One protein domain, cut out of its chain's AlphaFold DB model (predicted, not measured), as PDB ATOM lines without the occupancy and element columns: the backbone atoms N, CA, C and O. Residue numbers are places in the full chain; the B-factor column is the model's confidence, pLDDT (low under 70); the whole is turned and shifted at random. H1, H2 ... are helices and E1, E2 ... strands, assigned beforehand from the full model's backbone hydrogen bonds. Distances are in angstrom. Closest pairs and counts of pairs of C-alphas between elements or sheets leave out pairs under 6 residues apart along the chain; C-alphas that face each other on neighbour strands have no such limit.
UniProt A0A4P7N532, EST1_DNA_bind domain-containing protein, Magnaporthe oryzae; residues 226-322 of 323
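AT A GLANCE: This is residues 226 to 322 of the 323 residues of the protein "EST1_DNA_bind domain-containing protein" of Magnaporthe oryzae (UniProt A0A4P7N532). One long helix, H5, makes the long axis of a loose, elongated model, with a small two-strand hairpin, E1 and E2, beside its last residues and the loop of residues 300 to 305 sticking out at that end. Off to one side, the short helices H2, H3 and H4 and the loops between them form a thin, loosely joined group whose contacts are few, and H1 sits close to H5 near Trp 289. The printed part has 97 residues, with five named helices and two named strands in the order H1 H2 H3 H4 H5 E1 E2; the sheet, E1 - E2, is antiparallel. Under half of the residues are in named elements, 44 of 97, and the class is mostly helix. The whole is loose, with a radius of gyration of the C-alphas of 16.1 A and spans of 49 by 29 by 20 A.

HOW THE PARTS SIT: E1, residues 310 to 312, and E2, residues 319 to 321, are a hairpin of antiparallel strands, with 149 degrees between their directions. N 311 and O 320 are 2.8 A apart and N 320 and O 311 are 2.9 A apart, both within hydrogen-bond range. H5, residues 278 to 296, has 8 pairs of C-alphas within 8 A of E1, the closest being those of Ala 295 and Thr 311, 5.0 A apart. H5 and E2 are near each other, with 6 pairs of C-alphas within 10 A. H1, residues 226 to 229, is close to H5 but not clearly touching; their closest C-alphas, of Ile 228 and Trp 289, are 6.5 A apart. H2, residues 241 to 246, and H4, residues 269 to 273, only just touch, with 3 pairs of C-alphas within 8 A, the closest those of Pro 241 and Thr 273 at 5.0 A. H3, residues 252 to 255, is close to H2 but not clearly touching, with the closest C-alphas, of Met 246 and Ala 252, 6.1 A apart. H5 is apart from H2, H3 and H4. Every O i to N i+4 pair is within hydrogen-bond range in H2, H4 and H5, while H1 and H3 are too short for such a pair.

IN THESE COORDINATES: H5 is 27.8 A from C-alpha 278 at (24.013, -42.970, 15.971) to C-alpha 296 at (51.753, -42.029, 16.322). E1 is 7.0 A long and E2 7.1 A, with C-alpha 321 at (50.072, -29.954, 11.278). H2 is 8.8 A, H4 6.5 A, and H1 and H3 5.0 A each.

THE WHOLE: The C-alphas farthest apart, of Asp 270 and Gly 303, are 50.0 A apart. The printed part has no cut. The links H1 to H2, H3 to H4 and H5 to E1 are long. The mean pLDDT of the printed part is 73.8, and it is under 70 in residues 226 to 237, 263 to 266, 298 to 308 and 322.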
ATOM      1  N   ASP A 226      40.752 -41.373  27.794       46.66
ATOM      2  CA  ASP A 226      40.306 -42.769  27.844       46.66
ATOM      3  C   ASP A 226      39.239 -43.166  26.800       46.66
ATOM      4  O   ASP A 226      39.197 -44.333  26.400       46.66
ATOM      5  N   ASP A 227      38.460 -42.212  26.278       49.06
ATOM      6  CA  ASP A 227      37.479 -42.419  25.197       49.06
ATOM      7  C   ASP A 227      38.120 -42.463  23.800       49.06
ATOM      8  O   ASP A 227      37.529 -42.993  22.859       49.06
ATOM      9  N   ILE A 228      39.328 -41.907  23.643       48.00
ATOM     10  CA  ILE A 228      40.133 -42.007  22.413       48.00
ATOM     11  C   ILE A 228      40.978 -43.295  22.431       48.00
ATOM     12  O   ILE A 228      41.198 -43.899  21.376       48.00
ATOM     13  N   PHE A 229      41.442 -43.734  23.613       48.31
ATOM     14  CA  PHE A 229      42.296 -44.928  23.780       48.31
ATOM     15  C   PHE A 229      41.534 -46.248  23.694       48.31
ATOM     16  O   PHE A 229      42.085 -47.256  23.239       48.31
ATOM     17  N   LYS A 230      40.260 -46.259  24.085       49.44
ATOM     18  CA  LYS A 230      39.366 -47.371  23.789       49.44
ATOM     19  C   LYS A 230      38.800 -47.100  22.404       49.44
ATOM     20  O   LYS A 230      37.993 -46.200  22.215       49.44
ATOM     21  N   LEU A 231      39.220 -47.887  21.412       46.19
ATOM     22  CA  LEU A 231      38.455 -48.032  20.166       46.19
ATOM     23  C   LEU A 231      36.963 -48.129  20.566       46.19
ATOM     24  O   LEU A 231      36.658 -48.683  21.632       46.19
ATOM     25  N   PRO A 232      36.006 -47.823  19.693       47.81
ATOM     26  CA  PRO A 232      34.769 -48.580  19.726       47.81
ATOM     27  C   PRO A 232      35.085 -50.053  19.342       47.81
ATOM     28  O   PRO A 232      34.567 -50.551  18.355       47.81
ATOM     29  N   ARG A 233      35.984 -50.760  20.073       46.62
ATOM     30  CA  ARG A 233      36.164 -52.234  20.043       46.62
ATOM     31  C   ARG A 233      35.021 -52.855  20.819       46.62
ATOM     32  O   ARG A 233      35.058 -54.044  21.097       46.62
ATOM     33  N   ALA A 234      34.055 -52.056  21.263       44.06
ATOM     34  CA  ALA A 234      32.853 -52.600  21.805       44.06
ATOM     35  C   ALA A 234      32.255 -53.463  20.691       44.06
ATOM     36  O   ALA A 234      31.627 -52.958  19.760       44.06
ATOM     37  N   ALA A 235      32.390 -54.774  20.871       46.72
ATOM     38  CA  ALA A 235      31.502 -55.806  20.364       46.72
ATOM     39  C   ALA A 235      30.008 -55.512  20.671       46.72
ATOM     40  O   ALA A 235      29.140 -56.334  20.417       46.72
ATOM     41  N   GLU A 236      29.694 -54.338  21.222       49.75
ATOM     42  CA  GLU A 236      28.380 -53.801  21.524       49.75
ATOM     43  C   GLU A 236      27.835 -52.913  20.387       49.75
ATOM     44  O   GLU A 236      26.622 -52.747  20.288       49.75
ATOM     45  N   GLN A 237      28.681 -52.340  19.511       65.44
ATOM     46  CA  GLN A 237      28.215 -51.449  18.437       65.44
ATOM     47  C   GLN A 237      28.188 -52.138  17.073       65.44
ATOM     48  O   GLN A 237      29.194 -52.623  16.557       65.44
ATOM     49  N   ARG A 238      27.007 -52.117  16.453       78.50
ATOM     50  CA  ARG A 238      26.768 -52.613  15.098       78.50
ATOM     51  C   ARG A 238      27.784 -52.012  14.097       78.50
ATOM     52  O   ARG A 238      27.979 -50.794  14.089       78.50
ATOM     53  N   PRO A 239      28.410 -52.820  13.215       85.94
ATOM     54  CA  PRO A 239      29.301 -52.287  12.188       85.94
ATOM     55  C   PRO A 239      28.571 -51.369  11.199       85.94
ATOM     56  O   PRO A 239      27.466 -51.681  10.752       85.94
ATOM     57  N   LEU A 240      29.235 -50.272  10.826       88.88
ATOM     58  CA  LEU A 240      28.814 -49.366   9.754       88.88
ATOM     59  C   LEU A 240      28.696 -50.091   8.395       88.88
ATOM     60  O   LEU A 240      29.457 -51.038   8.160       88.88
ATOM     61  N   PRO A 241      27.824 -49.629   7.478       90.75
ATOM     62  CA  PRO A 241      27.705 -50.183   6.126       90.75
ATOM     63  C   PRO A 241      29.044 -50.294   5.381       90.75
ATOM     64  O   PRO A 241      29.367 -51.348   4.831       90.75
ATOM     65  N   GLU A 242      29.886 -49.261   5.445       91.88
ATOM     66  CA  GLU A 242      31.208 -49.257   4.810       91.88
ATOM     67  C   GLU A 242      32.169 -50.301   5.406       91.88
ATOM     68  O   GLU A 242      33.039 -50.821   4.706       91.88
ATOM     69  N   ASN A 243      31.992 -50.683   6.676       90.69
ATOM     70  CA  ASN A 243      32.789 -51.746   7.290       90.69
ATOM     71  C   ASN A 243      32.439 -53.101   6.674       90.69
ATOM     72  O   ASN A 243      33.329 -53.897   6.380       90.69
ATOM     73  N   TRP A 244      31.144 -53.357   6.458       89.75
ATOM     74  CA  TRP A 244      30.679 -54.561   5.770       89.75
ATOM     75  C   TRP A 244      31.160 -54.596   4.322       89.75
ATOM     76  O   TRP A 244      31.617 -55.638   3.853       89.75
ATOM     77  N   ALA A 245      31.130 -53.450   3.639       92.69
ATOM     78  CA  ALA A 245      31.655 -53.331   2.286       92.69
ATOM     79  C   ALA A 245      33.156 -53.659   2.218       92.69
ATOM     80  O   ALA A 245      33.580 -54.366   1.303       92.69
ATOM     81  N   MET A 246      33.947 -53.229   3.208       92.94
ATOM     82  CA  MET A 246      35.384 -53.515   3.280       92.94
ATOM     83  C   MET A 246      35.725 -54.939   3.739       92.94
ATOM     84  O   MET A 246      36.799 -55.438   3.410       92.94
ATOM     85  N   ARG A 247      34.842 -55.606   4.490       91.44
ATOM     86  CA  ARG A 247      35.099 -56.943   5.049       91.44
ATOM     87  C   ARG A 247      35.593 -57.913   3.974       91.44
ATOM     88  O   ARG A 247      34.969 -58.039   2.919       91.44
ATOM     89  N   GLY A 248      36.684 -58.613   4.284       91.25
ATOM     90  CA  GLY A 248      37.286 -59.625   3.418       91.25
ATOM     91  C   GLY A 248      38.332 -59.110   2.433       91.25
ATOM     92  O   GLY A 248      39.015 -59.929   1.835       91.25
ATOM     93  N   LEU A 249      38.493 -57.794   2.263       94.94
ATOM     94  CA  LEU A 249      39.611 -57.235   1.494       94.94
ATOM     95  C   LEU A 249      40.937 -57.497   2.215       94.94
ATOM     96  O   LEU A 249      40.968 -57.527   3.445       94.94
ATOM     97  N   VAL A 250      42.034 -57.625   1.464       91.50
ATOM     98  CA  VAL A 250      43.357 -57.982   2.020       91.50
ATOM     99  C   VAL A 250      43.872 -57.011   3.091       91.50
ATOM    100  O   VAL A 250      44.646 -57.407   3.952       91.50
ATOM    101  N   TRP A 251      43.405 -55.759   3.105       88.06
ATOM    102  CA  TRP A 251      43.755 -54.781   4.144       88.06
ATOM    103  C   TRP A 251      42.730 -54.662   5.279       88.06
ATOM    104  O   TRP A 251      42.970 -53.955   6.258       88.06
ATOM    105  N   ALA A 252      41.576 -55.322   5.166       85.81
ATOM    106  CA  ALA A 252      40.498 -55.185   6.136       85.81
ATOM    107  C   ALA A 252      40.886 -55.754   7.507       85.81
ATOM    108  O   ALA A 252      40.533 -55.165   8.524       85.81
ATOM    109  N   GLU A 253      41.646 -56.849   7.557       70.81
ATOM    110  CA  GLU A 253      42.053 -57.484   8.821       70.81
ATOM    111  C   GLU A 253      42.941 -56.581   9.687       70.81
ATOM    112  O   GLU A 253      42.886 -56.653  10.909       70.81
ATOM    113  N   MET A 254      43.685 -55.654   9.078       74.12
ATOM    114  CA  MET A 254      44.449 -54.644   9.820       74.12
ATOM    115  C   MET A 254      43.567 -53.492  10.323       74.12
ATOM    116  O   MET A 254      43.919 -52.792  11.269       74.12
ATOM    117  N   ALA A 255      42.426 -53.262   9.668       73.81
ATOM    118  CA  ALA A 255      41.536 -52.137   9.935       73.81
ATOM    119  C   ALA A 255      40.448 -52.446  10.979       73.81
ATOM    120  O   ALA A 255      39.796 -51.515  11.470       73.81
ATOM    121  N   PHE A 256      40.217 -53.723  11.302       78.75
ATOM    122  CA  PHE A 256      39.162 -54.170  12.214       78.75
ATOM    123  C   PHE A 256      39.683 -55.207  13.221       78.75
ATOM    124  O   PHE A 256      40.407 -56.117  12.831       78.75
ATOM    125  N   PRO A 257      39.269 -55.140  14.501       75.81
ATOM    126  CA  PRO A 257      39.446 -56.247  15.440       75.81
ATOM    127  C   PRO A 257      38.826 -57.558  14.927       75.81
ATOM    128  O   PRO A 257      37.832 -57.537  14.196       75.81
ATOM    129  N   ALA A 258      39.362 -58.704  15.361       72.69
ATOM    130  CA  ALA A 258      38.905 -60.030  14.926       72.69
ATOM    131  C   ALA A 258      37.412 -60.297  15.212       72.69
ATOM    132  O   ALA A 258      36.756 -61.048  14.490       72.69
ATOM    133  N   ASP A 259      36.857 -59.668  16.246       75.50
ATOM    134  CA  ASP A 259      35.470 -59.803  16.684       75.50
ATOM    135  C   ASP A 259      34.527 -58.714  16.157       75.50
ATOM    136  O   ASP A 259      33.318 -58.791  16.383       75.50
ATOM    137  N   HIS A 260      35.033 -57.754  15.376       79.88
ATOM    138  CA  HIS A 260      34.263 -56.612  14.866       79.88
ATOM    139  C   HIS A 260      32.991 -57.025  14.114       79.88
ATOM    140  O   HIS A 260      31.969 -56.350  14.181       79.88
ATOM    141  N   PHE A 261      33.027 -58.161  13.413       80.75
ATOM    142  CA  PHE A 261      31.893 -58.685  12.643       80.75
ATOM    143  C   PHE A 261      31.136 -59.825  13.353       80.75
ATOM    144  O   PHE A 261      30.199 -60.379  12.778       80.75
ATOM    145  N   ASN A 262      31.509 -60.183  14.589       76.88
ATOM    146  CA  ASN A 262      30.886 -61.288  15.335       76.88
ATOM    147  C   ASN A 262      29.530 -60.924  15.939       76.88
ATOM    148  O   ASN A 262      28.701 -61.816  16.117       76.88
ATOM    149  N   VAL A 263      29.307 -59.637  16.220       62.88
ATOM    150  CA  VAL A 263      28.143 -59.113  16.955       62.88
ATOM    151  C   VAL A 263      26.813 -59.530  16.327       62.88
ATOM    152  O   VAL A 263      25.818 -59.636  17.026       62.88
ATOM    153  N   ASN A 264      26.784 -59.816  15.021       58.56
ATOM    154  CA  ASN A 264      25.539 -59.977  14.279       58.56
ATOM    155  C   ASN A 264      25.663 -60.947  13.094       58.56
ATOM    156  O   ASN A 264      25.415 -60.583  11.944       58.56
ATOM    157  N   LYS A 265      26.020 -62.210  13.364       62.94
ATOM    158  CA  LYS A 265      26.143 -63.259  12.326       62.94
ATOM    159  C   LYS A 265      24.875 -63.469  11.475       62.94
ATOM    160  O   LYS A 265      24.983 -64.040  10.394       62.94
ATOM    161  N   ASN A 266      23.716 -62.998  11.941       66.44
ATOM    162  CA  ASN A 266      22.411 -63.222  11.316       66.44
ATOM    163  C   ASN A 266      21.784 -61.974  10.678       66.44
ATOM    164  O   ASN A 266      20.677 -62.080  10.166       66.44
ATOM    165  N   MET A 267      22.450 -60.813  10.703       74.69
ATOM    166  CA  MET A 267      21.881 -59.606  10.096       74.69
ATOM    167  C   MET A 267      21.712 -59.774   8.588       74.69
ATOM    168  O   MET A 267      22.663 -60.172   7.904       74.69
ATOM    169  N   GLU A 268      20.548 -59.406   8.068       75.69
ATOM    170  CA  GLU A 268      20.283 -59.426   6.628       75.69
ATOM    171  C   GLU A 268      20.977 -58.260   5.908       75.69
ATOM    172  O   GLU A 268      21.481 -57.321   6.527       75.69
ATOM    173  N   LYS A 269      21.061 -58.319   4.573       75.12
ATOM    174  CA  LYS A 269      21.770 -57.299   3.787       75.12
ATOM    175  C   LYS A 269      21.186 -55.901   4.006       75.12
ATOM    176  O   LYS A 269      21.945 -54.972   4.279       75.12
ATOM    177  N   ASP A 270      19.865 -55.779   3.923       76.94
ATOM    178  CA  ASP A 270      19.156 -54.505   4.072       76.94
ATOM    179  C   ASP A 270      19.313 -53.954   5.487       76.94
ATOM    180  O   ASP A 270      19.526 -52.760   5.690       76.94
ATOM    181  N   GLU A 271      19.329 -54.847   6.479       80.12
ATOM    182  CA  GLU A 271      19.621 -54.454   7.846       80.12
ATOM    183  C   GLU A 271      21.014 -53.877   7.976       80.12
ATOM    184  O   GLU A 271      21.181 -53.015   8.814       80.12
ATOM    185  N   ARG A 272      22.015 -54.312   7.202       80.38
ATOM    186  CA  ARG A 272      23.395 -53.805   7.311       80.38
ATOM    187  C   ARG A 272      23.595 -52.470   6.633       80.38
ATOM    188  O   ARG A 272      24.381 -51.679   7.150       80.38
ATOM    189  N   THR A 273      22.904 -52.230   5.523       81.94
ATOM    190  CA  THR A 273      22.936 -50.954   4.797       81.94
ATOM    191  C   THR A 273      22.040 -49.897   5.442       81.94
ATOM    192  O   THR A 273      22.208 -48.713   5.164       81.94
ATOM    193  N   PHE A 274      21.140 -50.291   6.350       84.88
ATOM    194  CA  PHE A 274      20.256 -49.368   7.057       84.88
ATOM    195  C   PHE A 274      21.016 -48.356   7.934       84.88
ATOM    196  O   PHE A 274      21.677 -48.734   8.901       84.88
ATOM    197  N   GLU A 275      20.867 -47.065   7.646       85.38
ATOM    198  CA  GLU A 275      21.514 -45.968   8.375       85.38
ATOM    199  C   GLU A 275      20.742 -45.566   9.640       85.38
ATOM    200  O   GLU A 275      19.573 -45.175   9.567       85.38
ATOM    201  N   THR A 276      21.407 -45.569  10.801       84.62
ATOM    202  CA  THR A 276      20.842 -45.050  12.060       84.62
ATOM    203  C   THR A 276      21.461 -43.694  12.436       84.62
ATOM    204  O   THR A 276      22.620 -43.434  12.110       84.62
ATOM    205  N   PRO A 277      20.754 -42.812  13.177       84.12
ATOM    206  CA  PRO A 277      21.314 -41.523  13.606       84.12
ATOM    207  C   PRO A 277      22.636 -41.636  14.385       84.12
ATOM    208  O   PRO A 277      23.532 -40.813  14.196       84.12
ATOM    209  N   SER A 278      22.797 -42.692  15.191       82.56
ATOM    210  CA  SER A 278      24.013 -42.970  15.971       82.56
ATOM    211  C   SER A 278      25.255 -43.248  15.115       82.56
ATOM    212  O   SER A 278      26.379 -43.011  15.564       82.56
ATOM    213  N   MET A 279      25.085 -43.698  13.865       87.00
ATOM    214  CA  MET A 279      26.208 -43.995  12.967       87.00
ATOM    215  C   MET A 279      27.000 -42.744  12.582       87.00
ATOM    216  O   MET A 279      28.197 -42.840  12.307       87.00
ATOM    217  N   LYS A 280      26.382 -41.555  12.606       85.62
ATOM    218  CA  LYS A 280      27.098 -40.289  12.368       85.62
ATOM    219  C   LYS A 280      28.179 -40.049  13.423       85.62
ATOM    220  O   LYS A 280      29.317 -39.730  13.078       85.62
ATOM    221  N   ASP A 281      27.851 -40.262  14.695       83.25
ATOM    222  CA  ASP A 281      28.814 -40.105  15.785       83.25
ATOM    223  C   ASP A 281      29.863 -41.222  15.777       83.25
ATOM    224  O   ASP A 281      31.040 -40.959  16.030       83.25
ATOM    225  N   GLN A 282      29.477 -42.450  15.408       85.31
ATOM    226  CA  GLN A 282      30.422 -43.556  15.222       85.31
ATOM    227  C   GLN A 282      31.458 -43.237  14.131       85.31
ATOM    228  O   GLN A 282      32.657 -43.418  14.356       85.31
ATOM    229  N   ARG A 283      31.026 -42.701  12.978       88.06
ATOM    230  CA  ARG A 283      31.925 -42.238  11.904       88.06
ATOM    231  C   ARG A 283      32.858 -41.135  12.386       88.06
ATOM    232  O   ARG A 283      34.067 -41.244  12.198       88.06
ATOM    233  N   ARG A 284      32.326 -40.117  13.074       85.44
ATOM    234  CA  ARG A 284      33.125 -39.016  13.642       85.44
ATOM    235  C   ARG A 284      34.224 -39.540  14.570       85.44
ATOM    236  O   ARG A 284      35.389 -39.193  14.390       85.44
ATOM    237  N   LYS A 285      33.868 -40.404  15.528       83.31
ATOM    238  CA  LYS A 285      34.822 -41.019  16.469       83.31
ATOM    239  C   LYS A 285      35.885 -41.838  15.736       83.31
ATOM    240  O   LYS A 285      37.068 -41.731  16.052       83.31
ATOM    241  N   ARG A 286      35.487 -42.605  14.714       83.44
ATOM    242  CA  ARG A 286      36.407 -43.422  13.914       83.44
ATOM    243  C   ARG A 286      37.406 -42.583  13.112       83.44
ATOM    244  O   ARG A 286      38.588 -42.916  13.105       83.44
ATOM    245  N   CYS A 287      36.970 -41.487  12.488       86.12
ATOM    246  CA  CYS A 287      37.872 -40.567  11.791       86.12
ATOM    247  C   CYS A 287      38.913 -39.967  12.745       86.12
ATOM    248  O   CYS A 287      40.104 -40.008  12.448       86.12
ATOM    249  N   LEU A 288      38.486 -39.473  13.913       83.31
ATOM    250  CA  LEU A 288      39.401 -38.929  14.926       83.31
ATOM    251  C   LEU A 288      40.422 -39.972  15.394       83.31
ATOM    252  O   LEU A 288      41.601 -39.658  15.544       83.31
ATOM    253  N   TRP A 289      39.979 -41.217  15.574       81.56
ATOM    254  CA  TRP A 289      40.858 -42.319  15.946       81.56
ATOM    255  C   TRP A 289      41.918 -42.601  14.875       81.56
ATOM    256  O   TRP A 289      43.096 -42.688  15.209       81.56
ATOM    257  N   PHE A 290      41.544 -42.679  13.591       81.94
ATOM    258  CA  PHE A 290      42.516 -42.884  12.508       81.94
ATOM    259  C   PHE A 290      43.552 -41.759  12.448       81.94
ATOM    260  O   PHE A 290      44.746 -42.029  12.343       81.94
ATOM    261  N   VAL A 291      43.117 -40.502  12.575       82.94
ATOM    262  CA  VAL A 291      44.029 -39.348  12.599       82.94
ATOM    263  C   VAL A 291      44.984 -39.427  13.796       82.94
ATOM    264  O   VAL A 291      46.174 -39.142  13.659       82.94
ATOM    265  N   TYR A 292      44.495 -39.873  14.956       80.56
ATOM    266  CA  TYR A 292      45.334 -40.125  16.125       80.56
ATOM    267  C   TYR A 292      46.372 -41.225  15.878       80.56
ATOM    268  O   TYR A 292      47.539 -41.006  16.192       80.56
ATOM    269  N   GLN A 293      45.988 -42.359  15.278       78.69
ATOM    270  CA  GLN A 293      46.932 -43.432  14.932       78.69
ATOM    271  C   GLN A 293      48.017 -42.937  13.972       78.69
ATOM    272  O   GLN A 293      49.197 -43.175  14.212       78.69
ATOM    273  N   ILE A 294      47.642 -42.172  12.940       80.12
ATOM    274  CA  ILE A 294      48.600 -41.575  11.996       80.12
ATOM    275  C   ILE A 294      49.594 -40.662  12.727       80.12
ATOM    276  O   ILE A 294      50.788 -40.701  12.437       80.12
ATOM    277  N   ALA A 295      49.135 -39.891  13.718       80.94
ATOM    278  CA  ALA A 295      50.010 -39.048  14.534       80.94
ATOM    279  C   ALA A 295      51.034 -39.845  15.374       80.94
ATOM    280  O   ALA A 295      52.023 -39.257  15.816       80.94
ATOM    281  N   GLN A 296      50.828 -41.154  15.588       75.62
ATOM    282  CA  GLN A 296      51.753 -42.029  16.322       75.62
ATOM    283  C   GLN A 296      52.792 -42.736  15.433       75.62
ATOM    284  O   GLN A 296      53.805 -43.191  15.953       75.62
ATOM    285  N   ILE A 297      52.607 -42.815  14.109       70.94
ATOM    286  CA  ILE A 297      53.472 -43.616  13.209       70.94
ATOM    287  C   ILE A 297      54.951 -43.152  13.210       70.94
ATOM    288  O   ILE A 297      55.839 -43.921  12.864       70.94
ATOM    289  N   GLY A 298      55.252 -41.929  13.662       58.75
ATOM    290  CA  GLY A 298      56.612 -41.369  13.718       58.75
ATOM    291  C   GLY A 298      57.247 -41.269  15.113       58.75
ATOM    292  O   GLY A 298      58.161 -40.460  15.289       58.75
ATOM    293  N   THR A 299      56.740 -41.978  16.128       54.59
ATOM    294  CA  THR A 299      57.252 -41.883  17.514       54.59
ATOM    295  C   THR A 299      58.020 -43.110  18.001       54.59
ATOM    296  O   THR A 299      58.602 -43.027  19.082       54.59
ATOM    297  N   LEU A 300      58.045 -44.219  17.247       49.94
ATOM    298  CA  LEU A 300      58.400 -45.521  17.823       49.94
ATOM    299  C   LEU A 300      59.861 -45.986  17.709       49.94
ATOM    300  O   LEU A 300      60.211 -46.882  18.466       49.94
ATOM    301  N   GLU A 301      60.730 -45.409  16.874       46.38
ATOM    302  CA  GLU A 301      62.120 -45.894  16.766       46.38
ATOM    303  C   GLU A 301      63.145 -44.741  16.714       46.38
ATOM    304  O   GLU A 301      63.054 -43.815  15.907       46.38
ATOM    305  N   ASP A 302      64.104 -44.791  17.644       46.28
ATOM    306  CA  ASP A 302      65.407 -44.112  17.645       46.28
ATOM    307  C   ASP A 302      65.481 -42.587  17.532       46.28
ATOM    308  O   ASP A 302      66.368 -42.050  16.873       46.28
ATOM    309  N   GLY A 303      64.624 -41.842  18.242       48.53
ATOM    310  CA  GLY A 303      64.878 -40.422  18.565       48.53
ATOM    311  C   GLY A 303      64.956 -39.454  17.369       48.53
ATOM    312  O   GLY A 303      65.016 -38.235  17.558       48.53
ATOM    313  N   VAL A 304      64.876 -39.959  16.140       47.94
ATOM    314  CA  VAL A 304      64.833 -39.198  14.902       47.94
ATOM    315  C   VAL A 304      63.368 -39.044  14.526       47.94
ATOM    316  O   VAL A 304      62.731 -39.922  13.956       47.94
ATOM    317  N   LYS A 305      62.824 -37.873  14.860       52.28
ATOM    318  CA  LYS A 305      61.476 -37.430  14.494       52.28
ATOM    319  C   LYS A 305      61.367 -37.271  12.970       52.28
ATOM    320  O   LYS A 305      61.437 -36.150  12.472       52.28
ATOM    321  N   LYS A 306      61.207 -38.350  12.207       48.12
ATOM    322  CA  LYS A 306      60.965 -38.271  10.759       48.12
ATOM    323  C   LYS A 306      59.592 -38.825  10.422       48.12
ATOM    324  O   LYS A 306      59.326 -40.004  10.587       48.12
ATOM    325  N   GLY A 307      58.738 -37.933   9.928       52.28
ATOM    326  CA  GLY A 307      57.398 -38.257   9.454       52.28
ATOM    327  C   GLY A 307      56.331 -37.744  10.402       52.28
ATOM    328  O   GLY A 307      55.685 -38.513  11.103       52.28
ATOM    329  N   ARG A 308      56.125 -36.430  10.442       63.25
ATOM    330  CA  ARG A 308      54.924 -35.888  11.065       63.25
ATOM    331  C   ARG A 308      54.230 -35.034  10.018       63.25
ATOM    332  O   ARG A 308      54.683 -33.953   9.691       63.25
ATOM    333  N   TRP A 309      53.156 -35.553   9.447       71.12
ATOM    334  CA  TRP A 309      52.194 -34.724   8.716       71.12
ATOM    335  C   TRP A 309      51.208 -34.093   9.713       71.12
ATOM    336  O   TRP A 309      50.700 -32.995   9.504       71.12
ATOM    337  N   ILE A 310      50.996 -34.764  10.853       81.88
ATOM    338  CA  ILE A 310      50.081 -34.368  11.921       81.88
ATOM    339  C   ILE A 310      50.634 -34.772  13.294       81.88
ATOM    340  O   ILE A 310      51.320 -35.783  13.435       81.88
ATOM    341  N   THR A 311      50.347 -33.966  14.314       81.44
ATOM    342  CA  THR A 311      50.685 -34.204  15.723       81.44
ATOM    343  C   THR A 311      49.451 -34.043  16.594       81.44
ATOM    344  O   THR A 311      48.549 -33.276  16.255       81.44
ATOM    345  N   TYR A 312      49.407 -34.751  17.720       81.75
ATOM    346  CA  TYR A 312      48.334 -34.633  18.701       81.75
ATOM    347  C   TYR A 312      48.887 -34.116  20.025       81.75
ATOM    348  O   TYR A 312      49.796 -34.718  20.596       81.75
ATOM    349  N   ASN A 313      48.347 -32.998  20.509       80.38
ATOM    350  CA  ASN A 313      48.657 -32.485  21.836       80.38
ATOM    351  C   ASN A 313      47.647 -33.058  22.838       80.38
ATOM    352  O   ASN A 313      46.455 -32.768  22.743       80.38
ATOM    353  N   THR A 314      48.131 -33.854  23.792       78.81
ATOM    354  CA  THR A 314      47.308 -34.520  24.810       78.81
ATOM    355  C   THR A 314      46.712 -33.566  25.839       78.81
ATOM    356  O   THR A 314      45.637 -33.853  26.356       78.81
ATOM    357  N   ASP A 315      47.367 -32.439  26.109       78.19
ATOM    358  CA  ASP A 315      46.982 -31.511  27.178       78.19
ATOM    359  C   ASP A 315      45.787 -30.655  26.756       78.19
ATOM    360  O   ASP A 315      44.830 -30.480  27.503       78.19
ATOM    361  N   ILE A 316      45.811 -30.161  25.515       83.75
ATOM    362  CA  ILE A 316      44.708 -29.374  24.936       83.75
ATOM    363  C   ILE A 316      43.795 -30.206  24.032       83.75
ATOM    364  O   ILE A 316      42.890 -29.660  23.404       83.75
ATOM    365  N   LYS A 317      44.076 -31.509  23.915       80.50
ATOM    366  CA  LYS A 317      43.382 -32.494  23.077       80.50
ATOM    367  C   LYS A 317      43.313 -32.165  21.576       80.50
ATOM    368  O   LYS A 317      42.492 -32.745  20.883       80.50
ATOM    369  N   LYS A 318      44.143 -31.272  21.023       83.25
ATOM    370  CA  LYS A 318      44.032 -30.804  19.621       83.25
ATOM    371  C   LYS A 318      45.061 -31.430  18.680       83.25
ATOM    372  O   LYS A 318      46.223 -31.609  19.046       83.25
ATOM    373  N   PHE A 319      44.644 -31.650  17.433       84.31
ATOM    374  CA  PHE A 319      45.544 -31.950  16.321       84.31
ATOM    375  C   PHE A 319      46.195 -30.681  15.769       84.31
ATOM    376  O   PHE A 319      45.578 -29.615  15.749       84.31
ATOM    377  N   ARG A 320      47.437 -30.799  15.299       82.19
ATOM    378  CA  ARG A 320      48.161 -29.737  14.590       82.19
ATOM    379  C   ARG A 320      48.941 -30.329  13.417       82.19
ATOM    380  O   ARG A 320      49.488 -31.422  13.593       82.19
ATOM    381  N   PRO A 321      49.053 -29.628  12.273       79.88
ATOM    382  CA  PRO A 321      50.072 -29.954  11.278       79.88
ATOM    383  C   PRO A 321      51.427 -30.024  11.975       79.88
ATOM    384  O   PRO A 321      51.676 -29.254  12.910       79.88
ATOM    385  N   ALA A 322      52.280 -30.964  11.588       69.38
ATOM    386  CA  ALA A 322      53.629 -30.908  12.122       69.38
ATOM    387  C   ALA A 322      54.404 -29.771  11.456       69.38
ATOM    388  O   ALA A 322      54.237 -29.525  10.262       69.38
TER     389      ALA A 322